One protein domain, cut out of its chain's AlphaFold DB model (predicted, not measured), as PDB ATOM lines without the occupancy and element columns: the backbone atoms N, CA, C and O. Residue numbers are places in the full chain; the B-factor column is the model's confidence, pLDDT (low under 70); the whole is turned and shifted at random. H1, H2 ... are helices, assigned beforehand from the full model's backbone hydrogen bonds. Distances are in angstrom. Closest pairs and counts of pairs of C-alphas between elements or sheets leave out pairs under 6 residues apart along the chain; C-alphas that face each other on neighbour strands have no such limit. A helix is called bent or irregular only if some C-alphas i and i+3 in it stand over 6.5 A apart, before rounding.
ATOM      1  N   LEU A  10     143.870 140.173 163.722       84.44
ATOM      2  CA  LEU A  10     143.568 139.588 165.033       84.44
ATOM      3  C   LEU A  10     144.650 138.585 165.474       84.44
ATOM      4  O   LEU A  10     145.035 138.557 166.645       84.44
ATOM      5  N   GLY A  11     145.157 137.775 164.539       86.31
ATOM      6  CA  GLY A  11     146.263 136.850 164.778       86.31
ATOM      7  C   GLY A  11     147.557 137.569 165.163       86.31
ATOM      8  O   GLY A  11     148.207 137.170 166.134       86.31
ATOM      9  N   GLU A  12     147.891 138.655 164.467       87.81
ATOM     10  CA  GLU A  12     149.058 139.497 164.755       87.81
ATOM     11  C   GLU A  12     148.964 140.155 166.134       87.81
ATOM     12  O   GLU A  12     149.906 140.059 166.922       87.81
ATOM     13  N   TRP A  13     147.806 140.721 166.488       85.19
ATOM     14  CA  TRP A  13     147.564 141.256 167.830       85.19
ATOM     15  C   TRP A  13     147.710 140.179 168.907       85.19
ATOM     16  O   TRP A  13     148.329 140.422 169.943       85.19
ATOM     17  N   SER A  14     147.203 138.967 168.654       85.06
ATOM     18  CA  SER A  14     147.361 137.854 169.598       85.06
ATOM     19  C   SER A  14     148.832 137.481 169.813       85.06
ATOM     20  O   SER A  14     149.240 137.217 170.944       85.06
ATOM     21  N   ALA A  15     149.646 137.498 168.753       88.38
ATOM     22  CA  ALA A  15     151.075 137.220 168.838       88.38
ATOM     23  C   ALA A  15     151.817 138.348 169.569       88.38
ATOM     24  O   ALA A  15     152.654 138.073 170.429       88.38
ATOM     25  N   HIS A  16     151.460 139.602 169.284       85.50
ATOM     26  CA  HIS A  16     152.042 140.782 169.913       85.50
ATOM     27  C   HIS A  16     151.796 140.807 171.428       85.50
ATOM     28  O   HIS A  16     152.753 140.841 172.200       85.50
ATOM     29  N   PHE A  17     150.541 140.694 171.880       85.31
ATOM     30  CA  PHE A  17     150.208 140.739 173.314       85.31
ATOM     31  C   PHE A  17     150.673 139.504 174.095       85.31
ATOM     32  O   PHE A  17     150.811 139.549 175.321       85.31
ATOM     33  N   ARG A  18     150.969 138.401 173.397       84.81
ATOM     34  CA  ARG A  18     151.628 137.241 174.006       84.81
ATOM     35  C   ARG A  18     153.071 137.545 174.412       84.81
ATOM     36  O   ARG A  18     153.558 136.937 175.360       84.81
ATOM     37  N   GLN A  19     153.743 138.454 173.707       87.19
ATOM     38  CA  GLN A  19     155.101 138.893 174.030       87.19
ATOM     39  C   GLN A  19     155.112 140.171 174.884       87.19
ATOM     40  O   GLN A  19     155.943 140.296 175.778       87.19
ATOM     41  N   TYR A  20     154.171 141.085 174.642       84.75
ATOM     42  CA  TYR A  20     154.048 142.381 175.306       84.75
ATOM     43  C   TYR A  20     152.673 142.499 175.968       84.75
ATOM     44  O   TYR A  20     151.762 143.133 175.447       84.75
ATOM     45  N   SER A  21     152.490 141.825 177.105       84.62
ATOM     46  CA  SER A  21     151.174 141.732 177.762       84.62
ATOM     47  C   SER A  21     150.719 143.022 178.446       84.62
ATOM     48  O   SER A  21     149.533 143.179 178.722       84.62
ATOM     49  N   PHE A  22     151.644 143.948 178.697       87.56
ATOM     50  CA  PHE A  22     151.383 145.248 179.300       87.56
ATOM     51  C   PHE A  22     152.115 146.322 178.503       87.56
ATOM     52  O   PHE A  22     153.203 146.072 177.986       87.56
ATOM     53  N   SER A  23     151.523 147.514 178.412       89.38
ATOM     54  CA  SER A  23     152.239 148.669 177.869       89.38
ATOM     55  C   SER A  23     153.276 149.177 178.869       89.38
ATOM     56  O   SER A  23     153.154 148.940 180.073       89.38
ATOM     57  N   ASP A  24     154.251 149.941 178.382       91.12
ATOM     58  CA  ASP A  24     155.285 150.549 179.225       91.12
ATOM     59  C   ASP A  24     154.684 151.408 180.346       91.12
ATOM     60  O   ASP A  24     155.130 151.328 181.483       91.12
ATOM     61  N   ALA A  25     153.597 152.136 180.063       91.56
ATOM     62  CA  ALA A  25     152.874 152.915 181.067       91.56
ATOM     63  C   ALA A  25     152.269 152.044 182.186       91.56
ATOM     64  O   ALA A  25     152.297 152.431 183.352       91.56
ATOM     65  N   HIS A  26     151.739 150.859 181.850       92.56
ATOM     66  CA  HIS A  26     151.219 149.927 182.855       92.56
ATOM     67  C   HIS A  26     152.352 149.327 183.693       92.56
ATOM     68  O   HIS A  26     152.231 149.245 184.912       92.56
ATOM     69  N   LEU A  27     153.461 148.929 183.058       94.44
ATOM     70  CA  LEU A  27     154.626 148.407 183.773       94.44
ATOM     71  C   LEU A  27     155.228 149.458 184.708       94.44
ATOM     72  O   LEU A  27     155.544 149.146 185.855       94.44
ATOM     73  N   ASP A  28     155.360 150.696 184.237       96.19
ATOM     74  CA  ASP A  28     155.881 151.798 185.036       96.19
ATOM     75  C   ASP A  28     155.010 152.069 186.264       96.19
ATOM     76  O   ASP A  28     155.534 152.105 187.373       96.19
ATOM     77  N   ALA A  29     153.684 152.142 186.098       95.31
ATOM     78  CA  ALA A  29     152.757 152.351 187.209       95.31
ATOM     79  C   ALA A  29     152.874 151.260 188.292       95.31
ATOM     80  O   ALA A  29     152.929 151.571 189.488       95.31
ATOM     81  N   GLU A  30     152.970 149.989 187.890       96.38
ATOM     82  CA  GLU A  30     153.145 148.862 188.816       96.38
ATOM     83  C   GLU A  30     154.488 148.940 189.556       96.38
ATOM     84  O   GLU A  30     154.540 148.829 190.785       96.38
ATOM     85  N   PHE A  31     155.591 149.194 188.841       97.25
ATOM     86  CA  PHE A  31     156.913 149.304 189.465       97.25
ATOM     87  C   PHE A  31     157.050 150.541 190.354       97.25
ATOM     88  O   PHE A  31     157.677 150.459 191.412       97.25
ATOM     89  N   ALA A  32     156.480 151.671 189.951       97.56
ATOM     90  CA  ALA A  32     156.459 152.904 190.721       97.56
ATOM     91  C   ALA A  32     155.690 152.719 192.039       97.56
ATOM     92  O   ALA A  32     156.195 153.053 193.114       97.56
ATOM     93  N   THR A  33     154.526 152.068 191.973       97.69
ATOM     94  CA  THR A  33     153.714 151.734 193.152       97.69
ATOM     95  C   THR A  33     154.428 150.739 194.068       97.69
ATOM     96  O   THR A  33     154.464 150.915 195.285       97.69
ATOM     97  N   LEU A  34     155.063 149.705 193.511       98.19
ATOM     98  CA  LEU A  34     155.847 148.761 194.307       98.19
ATOM     99  C   LEU A  34     157.000 149.466 195.042       98.19
ATOM    100  O   LEU A  34     157.225 149.214 196.227       98.19
ATOM    101  N   LYS A  35     157.725 150.358 194.356       97.94
ATOM    102  CA  LYS A  35     158.834 151.118 194.946       97.94
ATOM    103  C   LYS A  35     158.356 152.049 196.057       97.94
ATOM    104  O   LYS A  35     159.003 152.073 197.103       97.94
ATOM    105  N   SER A  36     157.233 152.749 195.882       98.25
ATOM    106  CA  SER A  36     156.697 153.638 196.922       98.25
ATOM    107  C   SER A  36     156.290 152.871 198.180       98.25
ATOM    108  O   SER A  36     156.624 153.288 199.293       98.25
ATOM    109  N   LEU A  37     155.677 151.693 198.022       98.38
ATOM    110  CA  LEU A  37     155.328 150.810 199.137       98.38
ATOM    111  C   LEU A  37     156.570 150.276 199.861       98.38
ATOM    112  O   LEU A  37     156.622 150.308 201.091       98.38
ATOM    113  N   VAL A  38     157.586 149.812 199.125       98.31
ATOM    114  CA  VAL A  38     158.846 149.324 199.715       98.31
ATOM    115  C   VAL A  38     159.588 150.452 200.430       98.31
ATOM    116  O   VAL A  38     160.038 150.267 201.561       98.31
ATOM    117  N   ALA A  39     159.686 151.629 199.810       98.19
ATOM    118  CA  ALA A  39     160.294 152.800 200.426       98.19
ATOM    119  C   ALA A  39     159.557 153.170 201.717       98.19
ATOM    120  O   ALA A  39     160.199 153.355 202.749       98.19
ATOM    121  N   GLY A  40     158.222 153.187 201.695       98.00
ATOM    122  CA  GLY A  40     157.428 153.510 202.875       98.00
ATOM    123  C   GLY A  40     157.536 152.477 203.990       98.00
ATOM    124  O   GLY A  40     157.617 152.852 205.161       98.00
ATOM    125  N   LEU A  41     157.640 151.193 203.643       98.31
ATOM    126  CA  LEU A  41     157.897 150.122 204.603       98.31
ATOM    127  C   LEU A  41     159.260 150.289 205.293       98.31
ATOM    128  O   LEU A  41     159.361 150.095 206.502       98.31
ATOM    129  N   VAL A  42     160.301 150.653 204.540       98.00
ATOM    130  CA  VAL A  42     161.674 150.782 205.058       98.00
ATOM    131  C   VAL A  42     161.873 152.079 205.847       98.00
ATOM    132  O   VAL A  42     162.564 152.077 206.864       98.00
ATOM    133  N   THR A  43     161.286 153.193 205.402       97.31
ATOM    134  CA  THR A  43     161.489 154.511 206.031       97.31
ATOM    135  C   THR A  43     160.437 154.860 207.080       97.31
ATOM    136  O   THR A  43     160.634 155.818 207.830       97.31
ATOM    137  N   GLY A  44     159.307 154.149 207.112       97.31
ATOM    138  CA  GLY A  44     158.155 154.477 207.954       97.31
ATOM    139  C   GLY A  44     157.441 155.774 207.553       97.31
ATOM    140  O   GLY A  44     156.731 156.355 208.372       97.31
ATOM    141  N   LYS A  45     157.654 156.268 206.325       96.88
ATOM    142  CA  LYS A  45     157.043 157.504 205.803       96.88
ATOM    143  C   LYS A  45     156.352 157.230 204.468       96.88
ATOM    144  O   LYS A  45     156.903 156.465 203.687       96.88
ATOM    145  N   PRO A  46     155.195 157.846 204.177       95.25
ATOM    146  CA  PRO A  46     154.591 157.728 202.856       95.25
ATOM    147  C   PRO A  46     155.492 158.380 201.796       95.25
ATOM    148  O   PRO A  46     156.097 159.419 202.060       95.25
ATOM    149  N   HIS A  47     155.546 157.770 200.612       96.94
ATOM    150  CA  HIS A  47     156.163 158.319 199.400       96.94
ATOM    151  C   HIS A  47     155.139 158.252 198.268       96.94
ATOM    152  O   HIS A  47     154.324 157.322 198.252       96.94
ATOM    153  N   ASP A  48     155.165 159.211 197.346       96.19
ATOM    154  CA  ASP A  48     154.276 159.182 196.188       96.19
ATOM    155  C   ASP A  48     154.793 158.149 195.174       96.19
ATOM    156  O   ASP A  48     155.995 157.913 195.059       96.19
ATOM    157  N   ALA A  49     153.894 157.477 194.455       95.31
ATOM    158  CA  ALA A  49     154.303 156.582 193.375       95.31
ATOM    159  C   ALA A  49     154.920 157.374 192.212       95.31
ATOM    160  O   ALA A  49     155.869 156.904 191.591       95.31
ATOM    161  N   THR A  50     154.434 158.591 191.956       94.56
ATOM    162  CA  THR A  50     154.935 159.465 190.884       94.56
ATOM    163  C   THR A  50     156.419 159.802 191.040       94.56
ATOM    164  O   THR A  50     157.120 159.864 190.036       94.56
ATOM    165  N   ASP A  51     156.941 159.856 192.272       95.00
ATOM    166  CA  ASP A  51     158.376 160.042 192.556       95.00
ATOM    167  C   ASP A  51     159.267 158.927 191.962       95.00
ATOM    168  O   ASP A  51     160.475 159.101 191.794       95.00
ATOM    169  N   PHE A  52     158.688 157.758 191.665       96.00
ATOM    170  CA  PHE A  52     159.383 156.583 191.134       96.00
ATOM    171  C   PHE A  52     159.027 156.252 189.680       96.00
ATOM    172  O   PHE A  52     159.565 155.266 189.152       96.00
ATOM    173  N   SER A  53     158.127 157.027 189.072       95.81
ATOM    174  CA  SER A  53     157.700 156.871 187.683       95.81
ATOM    175  C   SER A  53     158.813 157.303 186.729       95.81
ATOM    176  O   SER A  53     159.535 158.269 186.976       95.81
ATOM    177  N   LEU A  54     158.982 156.554 185.641       94.88
ATOM    178  CA  LEU A  54     159.877 156.881 184.531       94.88
ATOM    179  C   LEU A  54     159.127 157.506 183.350       94.88
ATOM    180  O   LEU A  54     159.759 157.917 182.374       94.88
ATOM    181  N   MET A  55     157.796 157.540 183.412       92.62
ATOM    182  CA  MET A  55     156.977 158.136 182.370       92.62
ATOM    183  C   MET A  55     157.082 159.662 182.431       92.62
ATOM    184  O   MET A  55     157.176 160.232 183.518       92.62
ATOM    185  N   PRO A  56     157.077 160.346 181.274       87.31
ATOM    186  CA  PRO A  56     156.988 161.796 181.260       87.31
ATOM    187  C   PRO A  56     155.670 162.239 181.892       87.31
ATOM    188  O   PRO A  56     154.654 161.545 181.776       87.31
ATOM    189  N   ASP A  57     155.687 163.422 182.505       82.56
ATOM    190  CA  ASP A  57     154.457 164.049 182.967       82.56
ATOM    191  C   ASP A  57     153.467 164.152 181.799       82.56
ATOM    192  O   ASP A  57     153.868 164.506 180.680       82.56
ATOM    193  N   PRO A  58     152.181 163.829 182.024       76.31
ATOM    194  CA  PRO A  58     151.178 163.971 180.986       76.31
ATOM    195  C   PRO A  58     151.177 165.420 180.507       76.31
ATOM    196  O   PRO A  58     151.145 166.349 181.320       76.31
ATOM    197  N   GLU A  59     151.213 165.611 179.186       76.75
ATOM    198  CA  GLU A  59     151.085 166.951 178.627       76.75
ATOM    199  C   GLU A  59     149.809 167.592 179.185       76.75
ATOM    200  O   GLU A  59     148.763 166.927 179.240       76.75
ATOM    201  N   PRO A  60     149.875 168.859 179.633       75.06
ATOM    202  CA  PRO A  60     148.693 169.539 180.122       75.06
ATOM    203  C   PRO A  60     147.630 169.466 179.032       75.06
ATOM    204  O   PRO A  60     147.905 169.760 177.868       75.06
ATOM    205  N   ALA A  61     146.424 169.036 179.404       66.31
ATOM    206  CA  ALA A  61     145.307 168.977 178.480       66.31
ATOM    207  C   ALA A  61     144.985 170.407 178.028       66.31
ATOM    208  O   ALA A  61     144.257 171.135 178.700       66.31
ATOM    209  N   PHE A  62     145.569 170.832 176.910       66.75
ATOM    210  CA  PHE A  62     145.110 172.013 176.206       66.75
ATOM    211  C   PHE A  62     143.684 171.713 175.745       66.75
ATOM    212  O   PHE A  62     143.433 170.660 175.150       66.75
ATOM    213  N   GLU A  63     142.744 172.612 176.041       68.44
ATOM    214  CA  GLU A  63     141.444 172.605 175.374       68.44
ATOM    215  C   GLU A  63     141.714 172.725 173.874       68.44
ATOM    216  O   GLU A  63     142.015 173.805 173.370       68.44
ATOM    217  N   LYS A  64     141.670 171.590 173.172       65.06
ATOM    218  CA  LYS A  64     141.689 171.564 171.714       65.06
ATOM    219  C   LYS A  64     140.439 172.292 171.256       65.06
ATOM    220  O   LYS A  64     139.330 171.812 171.493       65.06
ATOM    221  N   ASN A  65     140.630 173.459 170.661       73.69
ATOM    222  CA  ASN A  65     139.532 174.200 170.067       73.69
ATOM    223  C   ASN A  65     139.049 173.467 168.796       73.69
ATOM    224  O   ASN A  65     139.711 172.556 168.284       73.69
ATOM    225  N   ASP A  66     137.873 173.844 168.294       76.06
ATOM    226  CA  ASP A  66     137.318 173.239 167.076       76.06
ATOM    227  C   ASP A  66     138.235 173.452 165.856       76.06
ATOM    228  O   ASP A  66     138.303 172.586 164.983       76.06
ATOM    229  N   ASP A  67     139.000 174.547 165.818       76.00
ATOM    230  CA  ASP A  67     139.932 174.854 164.727       76.00
ATOM    231  C   ASP A  67     141.114 173.862 164.681       76.00
ATOM    232  O   ASP A  67     141.488 173.391 163.606       76.00
ATOM    233  N   ASP A  68     141.649 173.460 165.836       74.94
ATOM    234  CA  ASP A  68     142.716 172.463 165.979       74.94
ATOM    235  C   ASP A  68     142.225 171.072 165.553       74.94
ATOM    236  O   ASP A  68     142.974 170.269 164.987       74.94
ATOM    237  N   MET A  69     140.948 170.780 165.818       70.25
ATOM    238  CA  MET A  69     140.303 169.529 165.423       70.25
ATOM    239  C   MET A  69     140.058 169.475 163.911       70.25
ATOM    240  O   MET A  69     140.316 168.443 163.286       70.25
ATOM    241  N   MET A  70     139.624 170.591 163.319       76.31
ATOM    242  CA  MET A  70     139.469 170.743 161.871       76.31
ATOM    243  C   MET A  70     140.825 170.635 161.164       76.31
ATOM    244  O   MET A  70     140.945 169.851 160.225       76.31
ATOM    245  N   PHE A  71     141.867 171.302 161.673       74.25
ATOM    246  CA  PHE A  71     143.228 171.230 161.127       74.25
ATOM    247  C   PHE A  71     143.808 169.807 161.161       74.25
ATOM    248  O   PHE A  71     144.362 169.333 160.172       74.25
ATOM    249  N   ALA A  72     143.637 169.076 162.269       72.12
ATOM    250  CA  ALA A  72     144.059 167.675 162.346       72.12
ATOM    251  C   ALA A  72     143.286 166.763 161.366       72.12
ATOM    252  O   ALA A  72     143.820 165.749 160.910       72.12
ATOM    253  N   GLY A  73     142.040 167.123 161.039       65.38
ATOM    254  CA  GLY A  73     141.168 166.405 160.107       65.38
ATOM    255  C   GLY A  73     141.448 166.663 158.623       65.38
ATOM    256  O   GLY A  73     141.057 165.839 157.793       65.38
TER     257      GLY A  73
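AT A GLANCE: This is residues 10 to 73 of the 86 residues of the protein "Minor tail-like protein" of Salmonella enterica I (UniProt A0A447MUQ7). One long helix, H2, makes the stem of a flat, open fork, and the unnamed stretch after it, residues 44 to 56, folds back along its side. From the end of the stem where H2 begins, two arms spread away from each other: H1 sticks out as one, and residues 57 to 73, with the short H3 at their tip, stick out as the other. The printed part has 64 residues with three named helices, in the order H1, H2, H3, and no named strand; its class is all helix. It is extended, with a radius of gyration of the C-alphas of 18.4 A, and spans 52 by 37 by 12 A.

HOW THE PARTS SIT: H2, residues 24 to 43, touches no helix. H1, residues 10 to 19, is apart from H2, although a tight link of 4 residues joins them. H3, residues 66 to 73, is apart from H2 and from H1. Residues 10 to 23, of which 10 to 19 belong to H1, stand free, and so do residues 57 to 73, of which 66 to 73 belong to H3. In H1, H2 and H3 every backbone O i to N i+4 pair is within hydrogen-bond range.

IN THESE COORDINATES: H2, 20 residues, runs 27.8 A from C-alpha 24 at (155.285, 150.549, 179.225) to C-alpha 43 at (161.489, 154.511, 206.031). H1, 10 residues, measures 14.6 A and begins with C-alpha 10 at (143.568, 139.588, 165.033). H3, 8 residues, measures 10.5 A and ends with C-alpha 73 at (141.168, 166.405, 160.107). No helix is bent.

THE WHOLE: The two C-alphas farthest apart are those of Val 42 and Met 70, at 52.5 A. Without the stretches that stand free, the body has 33 residues and spans 29 by 14 by 8 A. The link from H2 to H3 is long, with 22 residues. The printed part has no cut. Its mean pLDDT is 87.6; residues 61 to 64 and residue 73 are under 70.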